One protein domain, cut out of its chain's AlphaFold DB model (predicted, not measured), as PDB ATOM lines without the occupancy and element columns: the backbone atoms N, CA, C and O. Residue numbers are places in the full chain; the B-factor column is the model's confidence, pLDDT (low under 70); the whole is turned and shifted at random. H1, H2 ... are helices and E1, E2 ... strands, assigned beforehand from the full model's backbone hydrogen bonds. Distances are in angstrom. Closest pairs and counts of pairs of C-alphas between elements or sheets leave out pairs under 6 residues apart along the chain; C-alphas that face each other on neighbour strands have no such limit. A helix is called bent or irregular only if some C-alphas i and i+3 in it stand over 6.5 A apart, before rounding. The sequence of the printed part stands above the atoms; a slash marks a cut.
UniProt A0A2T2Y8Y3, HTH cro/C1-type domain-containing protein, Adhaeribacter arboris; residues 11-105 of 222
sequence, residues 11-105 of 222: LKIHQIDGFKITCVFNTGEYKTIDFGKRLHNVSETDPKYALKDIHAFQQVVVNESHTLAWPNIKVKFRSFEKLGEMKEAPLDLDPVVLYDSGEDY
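AT A GLANCE: This is residues 11 to 105 of the 222 residues of the protein "HTH cro/C1-type domain-containing protein" of Adhaeribacter arboris (UniProt A0A2T2Y8Y3). A small three-stranded sheet, E1 E2 E3, makes one end of the model, and a long two-stranded hairpin, E4 and E5, sharply bent in both strands, reaches from it toward the other end, where the link of residues 79 to 85 closes the hairpin. Three short helices, H1, H2 and H3, make a chain of parts that leads from the end of E3 round to the bent hairpin, and H4, which follows E5, packs on the three-stranded sheet. The printed part has 95 residues, with five named strands and four named helices in the order E1 E2 E3 H1 H2 H3 E4 E5 H4; both sheets are antiparallel, in the orders E1 - E2 - E3 and E4 - E5. The class is mixed, helices and strands; the whole is compact by its radius of gyration of the C-alphas, 14.1 A, yet elongated in outline, with spans of 44 by 28 by 21 A.

HOW THE PARTS SIT: E1, residues 11 to 17, and E2, residues 20 to 25, form an antiparallel hairpin at 161 degrees, with N 14 and O 22 within hydrogen-bond range at 2.8 A. E2 and E3, residues 30 to 34, form the next antiparallel hairpin at 153 degrees, with N 23 and O 31 at 2.8 A. The three strands are a meander, each strand the antiparallel neighbour of the one before; E1 and E3 are its edge strands. H1, residues 36 to 39, is not on this sheet. It touches H2, residues 47 to 52, where the closest C-alphas, those of Leu 39 and Lys 52, are 6.6 A apart. H2 and H3, residues 54 to 57, only just touch, with 3 pairs of C-alphas within 8 A, and only at the corner by their link; the closest are those of Leu 51 and Phe 57, 5.1 A. E4, residues 68 to 78, bends by 101 degrees at residue 72, and E5, residues 86 to 93, bends by 65 degrees at residue 90. They form an antiparallel hairpin at 144 degrees, with N 70 and O 91 at 2.8 A and N 77 and O 87 at 2.9 A. The closest C-alphas of H2 and E4 are those of Pro 47 and Val 75, 6.5 A; those of H3 and E4 are Ala 56 and Asn 72, 6.8 A. H4, residues 95 to 100, is on the sheet E1 E2 E3 at a height over the sheet of 8.6 A, over none of its strands, but only just, with 2 of its C-alphas falling on E2. The closest C-alphas of E3 and H4 are those of Lys 31 and Tyr 99, 6.6 A. E1 and E4, for instance, are apart. In H4 every O i to N i+4 pair is within hydrogen-bond range; in H2 0 of 2 are, against 3 of 3 O i to N i+3 pairs, and H1 and H3 are too short for an O i to N i+4 pair.

IN THESE COORDINATES: E1 begins at C-alpha 11, (222.495, 257.247, 210.118), and is 18.2 A from first to last C-alpha; E2 is 15.8 A and E3 13.2 A. H2 is 10.4 A long. E4, 21.1 A, begins at C-alpha 68, (221.620, 260.117, 200.658), and E5 is 19.9 A. H4, 8.6 A, ends at C-alpha 100, (236.061, 260.360, 202.556).

THE WHOLE: The two C-alphas farthest apart, those of Leu 83 and Tyr 105, are 43.9 A apart. Short pairings, both antiparallel, join residues 103 to 104 to residues 31 to 32 of E3, and residues 61 to 62 to residues 68 to 69 of E4. The printed part has no cut and no long link. Its mean pLDDT is 91.3, and no printed residue is under 70.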
ATOM      1  N   LEU A  11     223.564 257.513 209.156       94.06
ATOM      2  CA  LEU A  11     222.495 257.247 210.118       94.06
ATOM      3  C   LEU A  11     221.364 258.265 210.000       94.06
ATOM      4  O   LEU A  11     220.200 257.907 210.131       94.06
ATOM      5  N   LYS A  12     221.712 259.541 209.806       94.31
ATOM      6  CA  LYS A  12     220.749 260.637 209.665       94.31
ATOM      7  C   LYS A  12     221.395 261.881 209.065       94.31
ATOM      8  O   LYS A  12     222.600 262.097 209.213       94.31
ATOM      9  N   ILE A  13     220.558 262.742 208.498       95.88
ATOM     10  CA  ILE A  13     220.910 264.133 208.209       95.88
ATOM     11  C   ILE A  13     220.802 264.927 209.517       95.88
ATOM     12  O   ILE A  13     219.788 264.875 210.212       95.88
ATOM     13  N   HIS A  14     221.875 265.621 209.887       93.44
ATOM     14  CA  HIS A  14     221.910 266.523 211.036       93.44
ATOM     15  C   HIS A  14     221.335 267.897 210.688       93.44
ATOM     16  O   HIS A  14     220.545 268.436 211.460       93.44
ATOM     17  N   GLN A  15     221.747 268.446 209.543       92.94
ATOM     18  CA  GLN A  15     221.366 269.775 209.074       92.94
ATOM     19  C   GLN A  15     221.519 269.859 207.549       92.94
ATOM     20  O   GLN A  15     222.401 269.219 206.973       92.94
ATOM     21  N   ILE A  16     220.678 270.685 206.927       94.38
ATOM     22  CA  ILE A  16     220.805 271.131 205.538       94.38
ATOM     23  C   ILE A  16     220.932 272.657 205.566       94.38
ATOM     24  O   ILE A  16     220.117 273.325 206.202       94.38
ATOM     25  N   ASP A  17     221.956 273.198 204.913       92.75
ATOM     26  CA  ASP A  17     222.208 274.638 204.796       92.75
ATOM     27  C   ASP A  17     222.604 274.978 203.354       92.75
ATOM     28  O   ASP A  17     223.719 274.693 202.909       92.75
ATOM     29  N   GLY A  18     221.656 275.509 202.580       93.00
ATOM     30  CA  GLY A  18     221.816 275.671 201.134       93.00
ATOM     31  C   GLY A  18     222.149 274.336 200.452       93.00
ATOM     32  O   GLY A  18     221.405 273.367 200.589       93.00
ATOM     33  N   PHE A  19     223.290 274.283 199.757       94.50
ATOM     34  CA  PHE A  19     223.834 273.070 199.126       94.50
ATOM     35  C   PHE A  19     224.797 272.283 200.031       94.50
ATOM     36  O   PHE A  19     225.588 271.471 199.553       94.50
ATOM     37  N   LYS A  20     224.785 272.528 201.342       95.25
ATOM     38  CA  LYS A  20     225.584 271.773 202.309       95.25
ATOM     39  C   LYS A  20     224.692 270.835 203.099       95.25
ATOM     40  O   LYS A  20     223.650 271.240 203.610       95.25
ATOM     41  N   ILE A  21     225.128 269.587 203.230       96.44
ATOM     42  CA  ILE A  21     224.450 268.582 204.051       96.44
ATOM     43  C   ILE A  21     225.434 268.098 205.103       96.44
ATOM     44  O   ILE A  21     226.510 267.597 204.773       96.44
ATOM     45  N   THR A  22     225.059 268.222 206.371       95.62
ATOM     46  CA  THR A  22     225.800 267.619 207.478       95.62
ATOM     47  C   THR A  22     225.153 266.290 207.839       95.62
ATOM     48  O   THR A  22     223.982 266.244 208.217       95.62
ATOM     49  N   CYS A  23     225.916 265.206 207.751       95.25
ATOM     50  CA  CYS A  23     225.470 263.837 208.001       95.25
ATOM     51  C   CYS A  23     226.114 263.266 209.263       95.25
ATOM     52  O   CYS A  23     227.274 263.554 209.558       95.25
ATOM     53  N   VAL A  24     225.375 262.409 209.970       93.06
ATOM     54  CA  VAL A  24     225.893 261.593 211.077       93.06
ATOM     55  C   VAL A  24     226.170 260.191 210.570       93.06
ATOM     56  O   VAL A  24     225.273 259.551 210.019       93.06
ATOM     57  N   PHE A  25     227.383 259.700 210.793       92.31
ATOM     58  CA  PHE A  25     227.799 258.370 210.367       92.31
ATOM     59  C   PHE A  25     227.724 257.357 211.509       92.31
ATOM     60  O   PHE A  25     227.774 257.704 212.689       92.31
ATOM     61  N   ASN A  26     227.644 256.075 211.157       89.81
ATOM     62  CA  ASN A  26     227.719 254.947 212.094       89.81
ATOM     63  C   ASN A  26     229.027 254.891 212.903       89.81
ATOM     64  O   ASN A  26     229.076 254.207 213.922       89.81
ATOM     65  N   THR A  27     230.067 255.605 212.470       85.12
ATOM     66  CA  THR A  27     231.312 255.799 213.225       85.12
ATOM     67  C   THR A  27     231.161 256.795 214.382       85.12
ATOM     68  O   THR A  27     232.058 256.920 215.210       85.12
ATOM     69  N   GLY A  28     230.026 257.500 214.459       82.44
ATOM     70  CA  GLY A  28     229.772 258.595 215.398       82.44
ATOM     71  C   GLY A  28     230.284 259.952 214.907       82.44
ATOM     72  O   GLY A  28     230.010 260.973 215.540       82.44
ATOM     73  N   GLU A  29     231.001 259.985 213.783       85.88
ATOM     74  CA  GLU A  29     231.507 261.214 213.180       85.88
ATOM     75  C   GLU A  29     230.413 261.967 212.429       85.88
ATOM     76  O   GLU A  29     229.462 261.389 211.894       85.88
ATOM     77  N   TYR A  30     230.574 263.286 212.394       92.25
ATOM     78  CA  TYR A  30     229.734 264.183 211.626       92.25
ATOM     79  C   TYR A  30     230.586 264.714 210.481       92.25
ATOM     80  O   TYR A  30     231.700 265.188 210.716       92.25
ATOM     81  N   LYS A  31     230.070 264.642 209.255       93.12
ATOM     82  CA  LYS A  31     230.733 265.219 208.082       93.12
ATOM     83  C   LYS A  31     229.805 266.199 207.398       93.12
ATOM     84  O   LYS A  31     228.629 265.891 207.211       93.12
ATOM     85  N   THR A  32     230.345 267.342 207.001       95.62
ATOM     86  CA  THR A  32     229.669 268.302 206.130       95.62
ATOM     87  C   THR A  32     230.120 268.076 204.696       95.62
ATOM     88  O   THR A  32     231.310 268.117 204.386       95.62
ATOM     89  N   ILE A  33     229.155 267.843 203.813       95.19
ATOM     90  CA  ILE A  33     229.371 267.683 202.383       95.19
ATOM     91  C   ILE A  33     228.886 268.955 201.692       95.19
ATOM     92  O   ILE A  33     227.700 269.275 201.743       95.19
ATOM     93  N   ASP A  34     229.804 269.664 201.036       94.25
ATOM     94  CA  ASP A  34     229.499 270.826 200.198       94.25
ATOM     95  C   ASP A  34     229.226 270.383 198.756       94.25
ATOM     96  O   ASP A  34     230.143 270.014 198.013       94.25
ATOM     97  N   PHE A  35     227.952 270.393 198.362       91.69
ATOM     98  CA  PHE A  35     227.530 270.055 197.007       91.69
ATOM     99  C   PHE A  35     227.680 271.219 196.032       91.69
ATOM    100  O   PHE A  35     227.838 270.967 194.841       91.69
ATOM    101  N   GLY A  36     227.739 272.470 196.499       86.62
ATOM    102  CA  GLY A  36     227.957 273.622 195.620       86.62
ATOM    103  C   GLY A  36     229.268 273.483 194.845       86.62
ATOM    104  O   GLY A  36     229.304 273.611 193.621       86.62
ATOM    105  N   LYS A  37     230.335 273.073 195.544       80.88
ATOM    106  CA  LYS A  37     231.632 272.768 194.919       80.88
ATOM    107  C   LYS A  37     231.614 271.511 194.053       80.88
ATOM    108  O   LYS A  37     232.433 271.396 193.156       80.88
ATOM    109  N   ARG A  38     230.736 270.538 194.293       81.00
ATOM    110  CA  ARG A  38     230.722 269.273 193.525       81.00
ATOM    111  C   ARG A  38     229.895 269.352 192.257       81.00
ATOM    112  O   ARG A  38     230.199 268.667 191.289       81.00
ATOM    113  N   LEU A  39     228.863 270.186 192.271       83.56
ATOM    114  CA  LEU A  39     227.910 270.300 191.178       83.56
ATOM    115  C   LEU A  39     228.363 271.285 190.091       83.56
ATOM    116  O   LEU A  39     227.801 271.254 189.000       83.56
ATOM    117  N   HIS A  40     229.386 272.115 190.341       79.19
ATOM    118  CA  HIS A  40     229.820 273.164 189.403       79.19
ATOM    119  C   HIS A  40     230.094 272.647 187.975       79.19
ATOM    120  O   HIS A  40     229.547 273.197 187.024       79.19
ATOM    121  N   ASN A  41     230.826 271.535 187.834       80.44
ATOM    122  CA  ASN A  41     231.216 270.955 186.538       80.44
ATOM    123  C   ASN A  41     230.347 269.772 186.087       80.44
ATOM    124  O   ASN A  41     230.740 269.005 185.210       80.44
ATOM    125  N   VAL A  42     229.177 269.579 186.696       85.25
ATOM    126  CA  VAL A  42     228.279 268.491 186.301       85.25
ATOM    127  C   VAL A  42     227.547 268.879 185.013       85.25
ATOM    128  O   VAL A  42     226.908 269.935 184.957       85.25
ATOM    129  N   SER A  43     227.676 268.023 183.994       85.12
ATOM    130  CA  SER A  43     227.010 268.128 182.686       85.12
ATOM    131  C   SER A  43     225.497 267.946 182.810       85.12
ATOM    132  O   SER A  43     225.053 267.170 183.647       85.12
ATOM    133  N   GLU A  44     224.717 268.577 181.928       84.69
ATOM    134  CA  GLU A  44     223.251 268.412 181.829       84.69
ATOM    135  C   GLU A  44     222.806 266.966 181.593       84.69
ATOM    136  O   GLU A  44     221.696 266.582 181.947       84.69
ATOM    137  N   THR A  45     223.686 266.148 181.022       84.81
ATOM    138  CA  THR A  45     223.436 264.724 180.775       84.81
ATOM    139  C   THR A  45     223.639 263.841 182.008       84.81
ATOM    140  O   THR A  45     223.186 262.697 182.012       84.81
ATOM    141  N   ASP A  46     224.324 264.332 183.044       87.56
ATOM    142  CA  ASP A  46     224.521 263.596 184.293       87.56
ATOM    143  C   ASP A  46     223.275 263.781 185.180       87.56
ATOM    144  O   ASP A  46     222.877 264.918 185.441       87.56
ATOM    145  N   PRO A  47     222.668 262.702 185.709       86.94
ATOM    146  CA  PRO A  47     221.529 262.798 186.622       86.94
ATOM    147  C   PRO A  47     221.754 263.712 187.836       86.94
ATOM    148  O   PRO A  47     220.804 264.295 188.361       86.94
ATOM    149  N   LYS A  48     223.010 263.892 188.271       89.88
ATOM    150  CA  LYS A  48     223.381 264.827 189.343       89.88
ATOM    151  C   LYS A  48     223.141 266.289 188.973       89.88
ATOM    152  O   LYS A  48     223.089 267.115 189.878       89.88
ATOM    153  N   TYR A  49     222.963 266.636 187.698       91.06
ATOM    154  CA  TYR A  49     222.636 268.002 187.289       91.06
ATOM    155  C   TYR A  49     221.343 268.497 187.940       91.06
ATOM    156  O   TYR A  49     221.268 269.654 188.344       91.06
ATOM    157  N   ALA A  50     220.362 267.608 188.135       90.62
ATOM    158  CA  ALA A  50     219.100 267.931 188.801       90.62
ATOM    159  C   ALA A  50     219.288 268.434 190.247       90.62
ATOM    160  O   ALA A  50     218.438 269.154 190.764       90.62
ATOM    161  N   LEU A  51     220.422 268.128 190.886       92.81
ATOM    162  CA  LEU A  51     220.766 268.633 192.217       92.81
ATOM    163  C   LEU A  51     221.164 270.115 192.228       92.81
ATOM    164  O   LEU A  51     221.332 270.672 193.309       92.81
ATOM    165  N   LYS A  52     221.336 270.761 191.062       92.38
ATOM    166  CA  LYS A  52     221.572 272.212 190.969       92.38
ATOM    167  C   LYS A  52     220.332 273.031 191.329       92.38
ATOM    168  O   LYS A  52     220.476 274.188 191.714       92.38
ATOM    169  N   ASP A  53     219.135 272.452 191.228       93.31
ATOM    170  CA  ASP A  53     217.927 273.078 191.755       93.31
ATOM    171  C   ASP A  53     217.877 272.909 193.278       93.31
ATOM    172  O   ASP A  53     217.825 271.793 193.796       93.31
ATOM    173  N   ILE A  54     217.864 274.028 194.002       93.31
ATOM    174  CA  ILE A  54     217.827 274.034 195.464       93.31
ATOM    175  C   ILE A  54     216.543 273.399 196.015       93.31
ATOM    176  O   ILE A  54     216.588 272.725 197.045       93.31
ATOM    177  N   HIS A  55     215.407 273.560 195.327       93.56
ATOM    178  CA  HIS A  55     214.134 272.987 195.766       93.56
ATOM    179  C   HIS A  55     214.118 271.471 195.591       93.56
ATOM    180  O   HIS A  55     213.631 270.750 196.467       93.56
ATOM    181  N   ALA A  56     214.684 270.972 194.490       93.31
ATOM    182  CA  ALA A  56     214.916 269.549 194.318       93.31
ATOM    183  C   ALA A  56     215.931 269.017 195.343       93.31
ATOM    184  O   ALA A  56     215.695 267.970 195.941       93.31
ATOM    185  N   PHE A  57     217.020 269.750 195.585       95.62
ATOM    186  CA  PHE A  57     218.107 269.357 196.481       95.62
ATOM    187  C   PHE A  57     217.663 269.206 197.942       95.62
ATOM    188  O   PHE A  57     218.052 268.255 198.619       95.62
ATOM    189  N   GLN A  58     216.829 270.117 198.442       93.44
ATOM    190  CA  GLN A  58     216.388 270.112 199.843       93.44
ATOM    191  C   GLN A  58     215.446 268.952 200.198       93.44
ATOM    192  O   GLN A  58     215.208 268.708 201.378       93.44
ATOM    193  N   GLN A  59     214.950 268.206 199.208       94.75
ATOM    194  CA  GLN A  59     214.121 267.007 199.404       94.75
ATOM    195  C   GLN A  59     214.941 265.736 199.677       94.75
ATOM    196  O   GLN A  59     214.405 264.628 199.652       94.75
ATOM    197  N   VAL A  60     216.242 265.888 199.932       96.81
ATOM    198  CA  VAL A  60     217.136 264.793 200.305       96.81
ATOM    199  C   VAL A  60     216.648 264.059 201.558       96.81
ATOM    200  O   VAL A  60     216.238 264.661 202.551       96.81
ATOM    201  N   VAL A  61     216.756 262.735 201.530       96.69
ATOM    202  CA  VAL A  61     216.476 261.850 202.662       96.69
ATOM    203  C   VAL A  61     217.617 260.857 202.853       96.69
ATOM    204  O   VAL A  61     218.413 260.623 201.947       96.69
ATOM    205  N   VAL A  62     217.684 260.245 204.035       96.88
ATOM    206  CA  VAL A  62     218.451 259.008 204.223       96.88
ATOM    207  C   VAL A  62     217.497 257.849 203.978       96.88
ATOM    208  O   VAL A  62     216.474 257.760 204.656       96.88
ATOM    209  N   ASN A  63     217.792 257.003 202.995       93.94
ATOM    210  CA  ASN A  63     216.955 255.844 202.677       93.94
ATOM    211  C   ASN A  63     217.300 254.622 203.555       93.94
ATOM    212  O   ASN A  63     218.198 254.663 204.398       93.94
ATOM    213  N   GLU A  64     216.594 253.513 203.333       91.38
ATOM    214  CA  GLU A  64     216.803 252.241 204.043       91.38
ATOM    215  C   GLU A  64     218.205 251.650 203.823       91.38
ATOM    216  O   GLU A  64     218.754 250.995 204.707       91.38
ATOM    217  N   SER A  65     218.826 251.949 202.680       90.38
ATOM    218  CA  SER A  65     220.203 251.562 202.350       90.38
ATOM    219  C   SER A  65     221.264 252.448 203.016       90.38
ATOM    220  O   SER A  65     222.455 252.274 202.758       90.38
ATOM    221  N   HIS A  66     220.866 253.388 203.882       94.50
ATOM    222  CA  HIS A  66     221.749 254.345 204.554       94.50
ATOM    223  C   HIS A  66     222.524 255.270 203.604       94.50
ATOM    224  O   HIS A  66     223.619 255.724 203.953       94.50
ATOM    225  N   THR A  67     221.969 255.561 202.425       94.25
ATOM    226  CA  THR A  67     222.531 256.490 201.434       94.25
ATOM    227  C   THR A  67     221.757 257.811 201.434       94.25
ATOM    228  O   THR A  67     220.614 257.868 201.900       94.25
ATOM    229  N   LEU A  68     222.381 258.899 200.961       96.25
ATOM    230  CA  LEU A  68     221.620 260.117 200.658       96.25
ATOM    231  C   LEU A  68     220.875 259.885 199.357       96.25
ATOM    232  O   LEU A  68     221.517 259.628 198.344       96.25
ATOM    233  N   ALA A  69     219.557 260.013 199.389       96.31
ATOM    234  CA  ALA A  69     218.700 259.815 198.235       96.31
ATOM    235  C   ALA A  69     217.792 261.022 198.006       96.31
ATOM    236  O   ALA A  69     217.369 261.687 198.951       96.31
ATOM    237  N   TRP A  70     217.449 261.258 196.744       96.88
ATOM    238  CA  TRP A  70     216.509 262.280 196.298       96.88
ATOM    239  C   TRP A  70     215.294 261.606 195.660       96.88
ATOM    240  O   TRP A  70     215.313 261.305 194.467       96.88
ATOM    241  N   PRO A  71     214.218 261.336 196.426       95.38
ATOM    242  CA  PRO A  71     213.046 260.608 195.934       95.38
ATOM    243  C   PRO A  71     212.373 261.260 194.720       95.38
ATOM    244  O   PRO A  71     211.766 260.557 193.907       95.38
ATOM    245  N   ASN A  72     212.500 262.583 194.616       94.38
ATOM    246  CA  ASN A  72     211.995 263.450 193.555       94.38
ATOM    247  C   ASN A  72     212.850 263.443 192.276       94.38
ATOM    248  O   ASN A  72     212.386 263.929 191.250       94.38
ATOM    249  N   ILE A  73     214.068 262.897 192.312       93.56
ATOM    250  CA  ILE A  73     214.956 262.795 191.149       93.56
ATOM    251  C   ILE A  73     215.069 261.325 190.790       93.56
ATOM    252  O   ILE A  73     215.579 260.527 191.570       93.56
ATOM    253  N   LYS A  74     214.581 260.947 189.611       94.19
ATOM    254  CA  LYS A  74     214.600 259.559 189.162       94.19
ATOM    255  C   LYS A  74     215.700 259.320 188.136       94.19
ATOM    256  O   LYS A  74     215.902 260.125 187.231       94.19
ATOM    257  N   VAL A  75     216.398 258.199 188.280       92.75
ATOM    258  CA  VAL A  75     217.472 257.766 187.387       92.75
ATOM    259  C   VAL A  75     217.084 256.439 186.761       92.75
ATOM    260  O   VAL A  75     216.696 255.501 187.458       92.75
ATOM    261  N   LYS A  76     217.208 256.360 185.436       91.50
ATOM    262  CA  LYS A  76     216.969 255.137 184.670       91.50
ATOM    263  C   LYS A  76     218.268 254.361 184.521       91.50
ATOM    264  O   LYS A  76     219.282 254.923 184.116       91.50
ATOM    265  N   PHE A  77     218.227 253.067 184.797       89.12
ATOM    266  CA  PHE A  77     219.366 252.168 184.665       89.12
ATOM    267  C   PHE A  77     218.924 250.834 184.067       89.12
ATOM    268  O   PHE A  77     217.750 250.462 184.108       89.12
ATOM    269  N   ARG A  78     219.875 250.114 183.472       90.25
ATOM    270  CA  ARG A  78     219.612 248.788 182.916       90.25
ATOM    271  C   ARG A  78     219.491 247.777 184.058       90.25
ATOM    272  O   ARG A  78     220.366 247.716 184.916       90.25
ATOM    273  N   SER A  79     218.415 246.998 184.049       87.69
ATOM    274  CA  SER A  79     218.166 245.914 185.000       87.69
ATOM    275  C   SER A  79     219.236 244.824 184.887       87.69
ATOM    276  O   SER A  79     219.668 244.484 183.783       87.69
ATOM    277  N   PHE A  80     219.634 244.250 186.024       83.56
ATOM    278  CA  PHE A  80     220.509 243.071 186.068       83.56
ATOM    279  C   PHE A  80     219.728 241.753 185.969       83.56
ATOM    280  O   PHE A  80     220.306 240.727 185.629       83.56
ATOM    281  N   GLU A  81     218.422 241.772 186.252       86.88
ATOM    282  CA  GLU A  81     217.568 240.575 186.256       86.88
ATOM    283  C   GLU A  81     217.143 240.169 184.843       86.88
ATOM    284  O   GLU A  81     217.062 238.981 184.531       86.88
ATOM    285  N   LYS A  82     216.876 241.151 183.972       88.44
ATOM    286  CA  LYS A  82     216.393 240.915 182.610       88.44
ATOM    287  C   LYS A  82     217.113 241.800 181.601       88.44
ATOM    288  O   LYS A  82     217.080 243.028 181.674       88.44
ATOM    289  N   LEU A  83     217.728 241.165 180.606       85.00
ATOM    290  CA  LEU A  83     218.439 241.860 179.537       85.00
ATOM    291  C   LEU A  83     217.476 242.755 178.737       85.00
ATOM    292  O   LEU A  83     216.448 242.294 178.248       85.00
ATOM    293  N   GLY A  84     217.821 244.038 178.607       85.50
ATOM    294  CA  GLY A  84     217.025 245.036 177.880       85.50
ATOM    295  C   GLY A  84     215.912 245.698 178.697       85.50
ATOM    296  O   GLY A  84     215.318 246.666 178.229       85.50
ATOM    297  N   GLU A  85     215.652 245.239 179.922       92.31
ATOM    298  CA  GLU A  85     214.731 245.916 180.833       92.31
ATOM    299  C   GLU A  85     215.400 247.158 181.439       92.31
ATOM    300  O   GLU A  85     216.538 247.112 181.916       92.31
ATOM    301  N   MET A  86     214.675 248.274 181.435       92.19
ATOM    302  CA  MET A  86     215.071 249.500 182.121       92.19
ATOM    303  C   MET A  86     214.287 249.607 183.425       92.19
ATOM    304  O   MET A  86     213.059 249.531 183.414       92.19
ATOM    305  N   LYS A  87     214.996 249.812 184.532       92.62
ATOM    306  CA  LYS A  87     214.411 250.133 185.835       92.62
ATOM    307  C   LYS A  87     214.692 251.592 186.176       92.62
ATOM    308  O   LYS A  87     215.578 252.229 185.606       92.62
ATOM    309  N   GLU A  88     213.901 252.121 187.094       93.38
ATOM    310  CA  GLU A  88     214.011 253.489 187.575       93.38
ATOM    311  C   GLU A  88     214.065 253.487 189.103       93.38
ATOM    312  O   GLU A  88     213.301 252.775 189.756       93.38
ATOM    313  N   ALA A  89     214.976 254.271 189.675       92.44
ATOM    314  CA  ALA A  89     215.110 254.445 191.117       92.44
ATOM    315  C   ALA A  89     215.437 255.907 191.449       92.44
ATOM    316  O   ALA A  89     215.882 256.650 190.571       92.44
ATOM    317  N   PRO A  90     215.201 256.355 192.694       95.50
ATOM    318  CA  PRO A  90     215.715 257.634 193.167       95.50
ATOM    319  C   PRO A  90     217.224 257.765 192.939       95.50
ATOM    320  O   PRO A  90     217.953 256.793 193.124       95.50
ATOM    321  N   LEU A  91     217.688 258.967 192.595       94.75
ATOM    322  CA  LEU A  91     219.111 259.290 192.630       94.75
ATOM    323  C   LEU A  91     219.603 259.136 194.065       94.75
ATOM    324  O   LEU A  91     219.063 259.778 194.967       94.75
ATOM    325  N   ASP A  92     220.645 258.341 194.266       94.12
ATOM    326  CA  ASP A  92     221.305 258.210 195.551       94.12
ATOM    327  C   ASP A  92     222.831 258.310 195.443       94.12
ATOM    328  O   ASP A  92     223.411 258.271 194.356       94.12
ATOM    329  N   LEU A  93     223.481 258.558 196.580       93.19
ATOM    330  CA  LEU A  93     224.921 258.782 196.665       93.19
ATOM    331  C   LEU A  93     225.552 257.941 197.771       93.19
ATOM    332  O   LEU A  93     225.105 257.957 198.922       93.19
ATOM    333  N   ASP A  94     226.642 257.265 197.407       91.06
ATOM    334  CA  ASP A  94     227.345 256.318 198.264       91.06
ATOM    335  C   ASP A  94     227.937 256.992 199.528       91.06
ATOM    336  O   ASP A  94     228.713 257.955 199.423       91.06
ATOM    337  N   PRO A  95     227.621 256.479 200.732       92.69
ATOM    338  CA  PRO A  95     228.149 256.953 202.005       92.69
ATOM    339  C   PRO A  95     229.669 257.009 202.095       92.69
ATOM    340  O   PRO A  95     230.187 257.926 202.725       92.69
ATOM    341  N   VAL A  96     230.385 256.056 201.497       92.12
ATOM    342  CA  VAL A  96     231.851 255.969 201.537       92.12
ATOM    343  C   VAL A  96     232.457 257.153 200.805       92.12
ATOM    344  O   VAL A  96     233.291 257.867 201.360       92.12
ATOM    345  N   VAL A  97     231.966 257.422 199.591       90.94
ATOM    346  CA  VAL A  97     232.424 258.562 198.789       90.94
ATOM    347  C   VAL A  97     232.177 259.855 199.554       90.94
ATOM    348  O   VAL A  97     233.076 260.688 199.660       90.94
ATOM    349  N   LEU A  98     230.979 260.023 200.120       92.88
ATOM    350  CA  LEU A  98     230.610 261.211 200.894       92.88
ATOM    351  C   LEU A  98     231.428 261.361 202.183       92.88
ATOM    352  O   LEU A  98     231.783 262.480 202.548       92.88
ATOM    353  N   TYR A  99     231.748 260.254 202.848       92.25
ATOM    354  CA  TYR A  99     232.531 260.230 204.077       92.25
ATOM    355  C   TYR A  99     233.981 260.666 203.849       92.25
ATOM    356  O   TYR A  99     234.481 261.530 204.572       92.25
ATOM    357  N   ASP A 100     234.640 260.103 202.833       90.44
ATOM    358  CA  ASP A 100     236.061 260.360 202.556       90.44
ATOM    359  C   ASP A 100     236.318 261.788 202.076       90.44
ATOM    360  O   ASP A 100     237.376 262.363 202.326       90.44
ATOM    361  N   SER A 101     235.337 262.368 201.393       88.94
ATOM    362  CA  SER A 101     235.439 263.705 200.807       88.94
ATOM    363  C   SER A 101     234.701 264.783 201.612       88.94
ATOM    364  O   SER A 101     234.656 265.940 201.189       88.94
ATOM    365  N   GLY A 102     234.078 264.416 202.735       91.00
ATOM    366  CA  GLY A 102     233.382 265.332 203.634       91.00
ATOM    367  C   GLY A 102     234.336 266.021 204.611       91.00
ATOM    368  O   GLY A 102     235.273 265.411 205.130       91.00
ATOM    369  N   GLU A 103     234.066 267.291 204.900       92.88
ATOM    370  CA  GLU A 103     234.796 268.061 205.909       92.88
ATOM    371  C   GLU A 103     234.316 267.660 207.314       92.88
ATOM    372  O   GLU A 103     233.126 267.412 207.522       92.88
ATOM    373  N   ASP A 104     235.228 267.573 208.286       89.44
ATOM    374  CA  ASP A 104     234.863 267.266 209.673       89.44
ATOM    375  C   ASP A 104     233.930 268.341 210.238       89.44
ATOM    376  O   ASP A 104     234.242 269.531 210.222       89.44
ATOM    377  N   TYR A 105     232.792 267.911 210.781       87.75
ATOM    378  CA  TYR A 105     231.891 268.782 211.521       87.75
ATOM    379  C   TYR A 105     232.051 268.520 213.017       87.75
ATOM    380  O   TYR A 105     231.745 267.440 213.533       87.75
TER     381      TYR A 105